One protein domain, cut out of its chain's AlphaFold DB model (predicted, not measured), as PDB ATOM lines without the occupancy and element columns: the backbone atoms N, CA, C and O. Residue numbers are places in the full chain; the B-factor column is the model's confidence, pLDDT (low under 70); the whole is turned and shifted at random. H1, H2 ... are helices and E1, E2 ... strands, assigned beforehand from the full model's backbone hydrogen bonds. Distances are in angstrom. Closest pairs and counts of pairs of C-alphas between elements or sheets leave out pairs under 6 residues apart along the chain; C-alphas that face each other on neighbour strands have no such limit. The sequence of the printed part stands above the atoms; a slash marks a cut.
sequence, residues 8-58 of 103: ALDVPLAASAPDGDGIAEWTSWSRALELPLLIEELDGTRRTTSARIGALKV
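AT A GLANCE: This is residues 8 to 58 of the 103 residues of an uncharacterized protein of Hansschlegelia zhihuaiae (UniProt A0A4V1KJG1). There is little regular structure here: a long stretch without a named element, residues 8 to 21, leads into one helix, H1, then a small strand hairpin, E1 and E2, and a tail that folds back on itself in residues 52 to 57. The printed part has 51 residues, 17 of them in the named elements H1, E1, E2, in that order; the class is mixed, and the two-strand sheet is antiparallel. It is only just loose, close to compact, with a radius of gyration of the C-alphas of 12.2 A and spans of 33 by 27 by 22 A.

HOW THE PARTS SIT: In H1, residues 22 to 32, every O i to N i+4 pair is within hydrogen-bond range. A tight link of 5 residues joins it to E1, residues 38 to 40. E1 and E2, residues 46 to 48, form an antiparallel hairpin at 146 degrees; N 39 and O 47 are 2.9 A apart. H1 and E2 are apart. Residues 52 to 53 pair antiparallel with 56 to 57.

IN THESE COORDINATES: H1 is 15.4 A long from C-alpha 22 at (151.879, 92.153, 109.678). E1 measures 6.7 A and E2 7.1 A, ending at C-alpha 48, (152.944, 109.040, 111.381).

THE WHOLE: The C-alphas farthest apart, of Asp 19 and Ile 53, are 33.3 A apart. The printed part has no cut, and no printed residue has pLDDT under 70.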
ATOM      1  N   ALA A   8     140.649 107.312  97.352       96.38
ATOM      2  CA  ALA A   8     140.265 106.500  96.197       96.38
ATOM      3  C   ALA A   8     141.483 105.936  95.443       96.38
ATOM      4  O   ALA A   8     141.343 105.000  94.660       96.38
ATOM      5  N   LEU A   9     142.672 106.497  95.687       97.12
ATOM      6  CA  LEU A   9     143.936 106.103  95.067       97.12
ATOM      7  C   LEU A   9     144.856 105.332  96.027       97.12
ATOM      8  O   LEU A   9     146.040 105.154  95.736       97.12
ATOM      9  N   ASP A  10     144.345 104.897  97.178       96.00
ATOM     10  CA  ASP A  10     145.103 104.046  98.090       96.00
ATOM     11  C   ASP A  10     145.375 102.676  97.455       96.00
ATOM     12  O   ASP A  10     144.494 102.057  96.857       96.00
ATOM     13  N   VAL A  11     146.598 102.165  97.629       95.81
ATOM     14  CA  VAL A  11     147.008 100.879  97.044       95.81
ATOM     15  C   VAL A  11     147.253  99.851  98.154       95.81
ATOM     16  O   VAL A  11     148.075 100.092  99.049       95.81
ATOM     17  N   PRO A  12     146.581  98.685  98.157       94.19
ATOM     18  CA  PRO A  12     146.896  97.621  99.101       94.19
ATOM     19  C   PRO A  12     148.302  97.079  98.813       94.19
ATOM     20  O   PRO A  12     148.636  96.771  97.675       94.19
ATOM     21  N   LEU A  13     149.133  96.984  99.854       92.56
ATOM     22  CA  LEU A  13     150.484  96.408  99.740       92.56
ATOM     23  C   LEU A  13     150.511  94.957 100.217       92.56
ATOM     24  O   LEU A  13     151.152  94.121  99.598       92.56
ATOM     25  N   ALA A  14     149.812  94.683 101.317       90.50
ATOM     26  CA  ALA A  14     149.700  93.373 101.930       90.50
ATOM     27  C   ALA A  14     148.517  93.344 102.907       90.50
ATOM     28  O   ALA A  14     148.059  94.403 103.360       90.50
ATOM     29  N   ALA A  15     148.060  92.138 103.234       89.44
ATOM     30  CA  ALA A  15     147.064  91.858 104.258       89.44
ATOM     31  C   ALA A  15     147.567  90.694 105.121       89.44
ATOM     32  O   ALA A  15     147.995  89.674 104.588       89.44
ATOM     33  N   SER A  16     147.503  90.850 106.441       88.56
ATOM     34  CA  SER A  16     147.885  89.816 107.405       88.56
ATOM     35  C   SER A  16     146.679  89.443 108.256       88.56
ATOM     36  O   SER A  16     145.859  90.304 108.584       88.56
ATOM     37  N   ALA A  17     146.596  88.170 108.643       87.69
ATOM     38  CA  ALA A  17     145.672  87.723 109.676       87.69
ATOM     39  C   ALA A  17     146.015  88.382 111.035       87.69
ATOM     40  O   ALA A  17     147.155  88.830 111.212       87.69
ATOM     41  N   PRO A  18     145.063  88.454 111.990       80.62
ATOM     42  CA  PRO A  18     145.272  89.096 113.294       80.62
ATOM     43  C   PRO A  18     146.433  88.524 114.122       80.62
ATOM     44  O   PRO A  18     146.991  89.228 114.958       80.62
ATOM     45  N   ASP A  19     146.784  87.260 113.895       83.38
ATOM     46  CA  ASP A  19     147.868  86.511 114.536       83.38
ATOM     47  C   ASP A  19     149.162  86.454 113.700       83.38
ATOM     48  O   ASP A  19     150.176  85.934 114.164       83.38
ATOM     49  N   GLY A  20     149.149  86.994 112.478       78.19
ATOM     50  CA  GLY A  20     150.309  87.035 111.588       78.19
ATOM     51  C   GLY A  20     151.270  88.197 111.869       78.19
ATOM     52  O   GLY A  20     150.939  89.174 112.543       78.19
ATOM     53  N   ASP A  21     152.477  88.132 111.297       81.62
ATOM     54  CA  ASP A  21     153.516  89.165 111.449       81.62
ATOM     55  C   ASP A  21     153.340  90.338 110.463       81.62
ATOM     56  O   ASP A  21     154.224  90.694 109.678       81.62
ATOM     57  N   GLY A  22     152.168  90.978 110.505       89.31
ATOM     58  CA  GLY A  22     151.879  92.153 109.678       89.31
ATOM     59  C   GLY A  22     152.789  93.350 109.988       89.31
ATOM     60  O   GLY A  22     152.954  94.241 109.154       89.31
ATOM     61  N   ILE A  23     153.420  93.378 111.169       89.94
ATOM     62  CA  ILE A  23     154.337  94.450 111.576       89.94
ATOM     63  C   ILE A  23     155.664  94.343 110.820       89.94
ATOM     64  O   ILE A  23     156.174  95.366 110.347       89.94
ATOM     65  N   ALA A  24     156.237  93.143 110.677       91.62
ATOM     66  CA  ALA A  24     157.469  92.970 109.911       91.62
ATOM     67  C   ALA A  24     157.287  93.403 108.453       91.62
ATOM     68  O   ALA A  24     158.104  94.165 107.933       91.62
ATOM     69  N   GLU A  25     156.183  93.004 107.825       92.50
ATOM     70  CA  GLU A  25     155.874  93.386 106.448       92.50
ATOM     71  C   GLU A  25     155.589  94.888 106.314       92.50
ATOM     72  O   GLU A  25     156.124  95.569 105.439       92.50
ATOM     73  N   TRP A  26     154.822  95.468 107.236       92.44
ATOM     74  CA  TRP A  26     154.577  96.908 107.245       92.44
ATOM     75  C   TRP A  26     155.872  97.721 107.392       92.44
ATOM     76  O   TRP A  26     156.097  98.691 106.662       92.44
ATOM     77  N   THR A  27     156.766  97.311 108.299       93.25
ATOM     78  CA  THR A  27     158.056  97.986 108.502       93.25
ATOM     79  C   THR A  27     159.038  97.763 107.349       93.25
ATOM     80  O   THR A  27     159.839  98.661 107.076       93.25
ATOM     81  N   SER A  28     158.982  96.624 106.649       94.75
ATOM     82  CA  SER A  28     159.826  96.358 105.478       94.75
ATOM     83  C   SER A  28     159.448  97.262 104.301       94.75
ATOM     84  O   SER A  28     160.335  97.891 103.721       94.75
ATOM     85  N   TRP A  29     158.151  97.451 104.031       94.94
ATOM     86  CA  TRP A  29     157.670  98.348 102.975       94.94
ATOM     87  C   TRP A  29     158.079  99.806 103.194       94.94
ATOM     88  O   TRP A  29     158.504 100.476 102.256       94.94
ATOM     89  N   SER A  30     158.028 100.295 104.437       92.88
ATOM     90  CA  SER A  30     158.507 101.648 104.762       92.88
ATOM     91  C   SER A  30     159.992 101.838 104.455       92.88
ATOM     92  O   SER A  30     160.386 102.907 103.993       92.88
ATOM     93  N   ARG A  31     160.821 100.811 104.682       92.88
ATOM     94  CA  ARG A  31     162.250 100.857 104.345       92.88
ATOM     95  C   ARG A  31     162.473 100.797 102.837       92.88
ATOM     96  O   ARG A  31     163.276 101.569 102.338       92.88
ATOM     97  N   ALA A  32     161.760  99.916 102.136       95.38
ATOM     98  CA  ALA A  32     161.907  99.730 100.693       95.38
ATOM     99  C   ALA A  32     161.476 100.964  99.883       95.38
ATOM    100  O   ALA A  32     162.102 101.287  98.881       95.38
ATOM    101  N   LEU A  33     160.423 101.656 100.325       93.06
ATOM    102  CA  LEU A  33     159.877 102.838  99.647       93.06
ATOM    103  C   LEU A  33     160.418 104.163 100.203       93.06
ATOM    104  O   LEU A  33     160.058 105.221  99.702       93.06
ATOM    105  N   GLU A  34     161.222 104.119 101.269       91.31
ATOM    106  CA  GLU A  34     161.704 105.295 102.012       91.31
ATOM    107  C   GLU A  34     160.582 106.232 102.515       91.31
ATOM    108  O   GLU A  34     160.780 107.427 102.746       91.31
ATOM    109  N   LEU A  35     159.390 105.678 102.746       91.88
ATOM    110  CA  LEU A  35     158.204 106.410 103.189       91.88
ATOM    111  C   LEU A  35     157.934 106.214 104.686       91.88
ATOM    112  O   LEU A  35     158.287 105.181 105.262       91.88
ATOM    113  N   PRO A  36     157.294 107.184 105.362       91.62
ATOM    114  CA  PRO A  36     156.936 107.040 106.764       91.62
ATOM    115  C   PRO A  36     155.811 106.020 106.972       91.62
ATOM    116  O   PRO A  36     154.869 105.926 106.192       91.62
ATOM    117  N   LEU A  37     155.878 105.307 108.096       93.19
ATOM    118  CA  LEU A  37     154.794 104.449 108.573       93.19
ATOM    119  C   LEU A  37     153.617 105.298 109.061       93.19
ATOM    120  O   LEU A  37     153.812 106.207 109.876       93.19
ATOM    121  N   LEU A  38     152.411 104.956 108.603       92.94
ATOM    122  CA  LEU A  38     151.155 105.609 108.968       92.94
ATOM    123  C   LEU A  38     150.240 104.655 109.735       92.94
ATOM    124  O   LEU A  38     150.102 103.497 109.349       92.94
ATOM    125  N   ILE A  39     149.606 105.170 110.784       93.12
ATOM    126  CA  ILE A  39     148.499 104.530 111.498       93.12
ATOM    127  C   ILE A  39     147.239 105.339 111.205       93.12
ATOM    128  O   ILE A  39     147.293 106.573 111.180       93.12
ATOM    129  N   GLU A  40     146.133 104.641 110.975       92.44
ATOM    130  CA  GLU A  40     144.801 105.234 110.909       92.44
ATOM    131  C   GLU A  40     144.140 105.111 112.286       92.44
ATOM    132  O   GLU A  40     144.100 104.026 112.864       92.44
ATOM    133  N   GLU A  41     143.703 106.239 112.834       93.12
ATOM    134  CA  GLU A  41     142.979 106.310 114.102       93.12
ATOM    135  C   GLU A  41     141.491 105.984 113.895       93.12
ATOM    136  O   GLU A  41     140.996 105.937 112.767       93.12
ATOM    137  N   LEU A  42     140.751 105.780 114.991       94.38
ATOM    138  CA  LEU A  42     139.319 105.434 114.948       94.38
ATOM    139  C   LEU A  42     138.449 106.492 114.250       94.38
ATOM    140  O   LEU A  42     137.383 106.170 113.732       94.38
ATOM    141  N   ASP A  43     138.898 107.745 114.230       94.50
ATOM    142  CA  ASP A  43     138.239 108.859 113.542       94.50
ATOM    143  C   ASP A  43     138.600 108.953 112.046       94.50
ATOM    144  O   ASP A  43     138.169 109.872 111.350       94.50
ATOM    145  N   GLY A  44     139.406 108.016 111.536       91.31
ATOM    146  CA  GLY A  44     139.896 108.010 110.163       91.31
ATOM    147  C   GLY A  44     141.045 108.991 109.913       91.31
ATOM    148  O   GLY A  44     141.469 109.173 108.768       91.31
ATOM    149  N   THR A  45     141.599 109.649 110.930       93.31
ATOM    150  CA  THR A  45     142.801 110.464 110.728       93.31
ATOM    151  C   THR A  45     144.027 109.573 110.544       93.31
ATOM    152  O   THR A  45     144.188 108.544 111.197       93.31
ATOM    153  N   ARG A  46     144.916 109.950 109.616       92.94
ATOM    154  CA  ARG A  46     146.177 109.236 109.368       92.94
ATOM    155  C   ARG A  46     147.324 110.016 109.981       92.94
ATOM    156  O   ARG A  46     147.554 111.166 109.607       92.94
ATOM    157  N   ARG A  47     148.085 109.382 110.872       91.19
ATOM    158  CA  ARG A  47     149.278 109.989 111.478       91.19
ATOM    159  C   ARG A  47     150.504 109.110 111.350       91.19
ATOM    160  O   ARG A  47     150.430 107.884 111.310       91.19
ATOM    161  N   THR A  48     151.667 109.747 111.349       91.56
ATOM    162  CA  THR A  48     152.944 109.040 111.381       91.56
ATOM    163  C   THR A  48     153.218 108.452 112.764       91.56
ATOM    164  O   THR A  48     152.909 109.055 113.792       91.56
ATOM    165  N   THR A  49     153.889 107.301 112.811       90.06
ATOM    166  CA  THR A  49     154.281 106.647 114.079       90.06
ATOM    167  C   THR A  49     155.361 107.396 114.864       90.06
ATOM    168  O   THR A  49     155.608 107.104 116.032       90.06
ATOM    169  N   SER A  50     156.047 108.352 114.236       85.31
ATOM    170  CA  SER A  50     157.092 109.165 114.861       85.31
ATOM    171  C   SER A  50     157.064 110.593 114.331       85.31
ATOM    172  O   SER A  50     156.588 110.829 113.222       85.31
ATOM    173  N   ALA A  51     157.589 111.536 115.117       86.19
ATOM    174  CA  ALA A  51     157.759 112.918 114.685       86.19
ATOM    175  C   ALA A  51     158.783 113.000 113.542       86.19
ATOM    176  O   ALA A  51     159.858 112.392 113.616       86.19
ATOM    177  N   ARG A  52     158.455 113.747 112.484       84.81
ATOM    178  CA  ARG A  52     159.311 113.916 111.301       84.81
ATOM    179  C   ARG A  52     159.258 115.344 110.768       84.81
ATOM    180  O   ARG A  52     158.258 116.031 110.938       84.81
ATOM    181  N   ILE A  53     160.331 115.756 110.096       84.00
ATOM    182  CA  ILE A  53     160.396 116.964 109.264       84.00
ATOM    183  C   ILE A  53     160.751 116.490 107.855       84.00
ATOM    184  O   ILE A  53     161.894 116.110 107.592       84.00
ATOM    185  N   GLY A  54     159.757 116.435 106.965       81.88
ATOM    186  CA  GLY A  54     159.901 115.779 105.663       81.88
ATOM    187  C   GLY A  54     160.380 114.330 105.820       81.88
ATOM    188  O   GLY A  54     159.799 113.545 106.574       81.88
ATOM    189  N   ALA A  55     161.487 113.985 105.159       77.38
ATOM    190  CA  ALA A  55     162.098 112.659 105.250       77.38
ATOM    191  C   ALA A  55     162.827 112.394 106.587       77.38
ATOM    192  O   ALA A  55     163.056 111.236 106.950       77.38
ATOM    193  N   LEU A  56     163.170 113.430 107.363       81.62
ATOM    194  CA  LEU A  56     163.991 113.298 108.569       81.62
ATOM    195  C   LEU A  56     163.160 112.871 109.777       81.62
ATOM    196  O   LEU A  56     162.186 113.528 110.139       81.62
ATOM    197  N   LYS A  57     163.586 111.804 110.463       83.38
ATOM    198  CA  LYS A  57     163.022 111.422 111.763       83.38
ATOM    199  C   LYS A  57     163.548 112.357 112.852       83.38
ATOM    200  O   LYS A  57     164.757 112.469 113.046       83.38
ATOM    201  N   VAL A  58     162.642 112.986 113.592       88.50
ATOM    202  CA  VAL A  58     162.989 113.851 114.721       88.50
ATOM    203  C   VAL A  58     163.191 112.980 115.957       88.50
ATOM    204  O   VAL A  58     162.286 112.286 116.415       88.50
TER     205      VAL A  58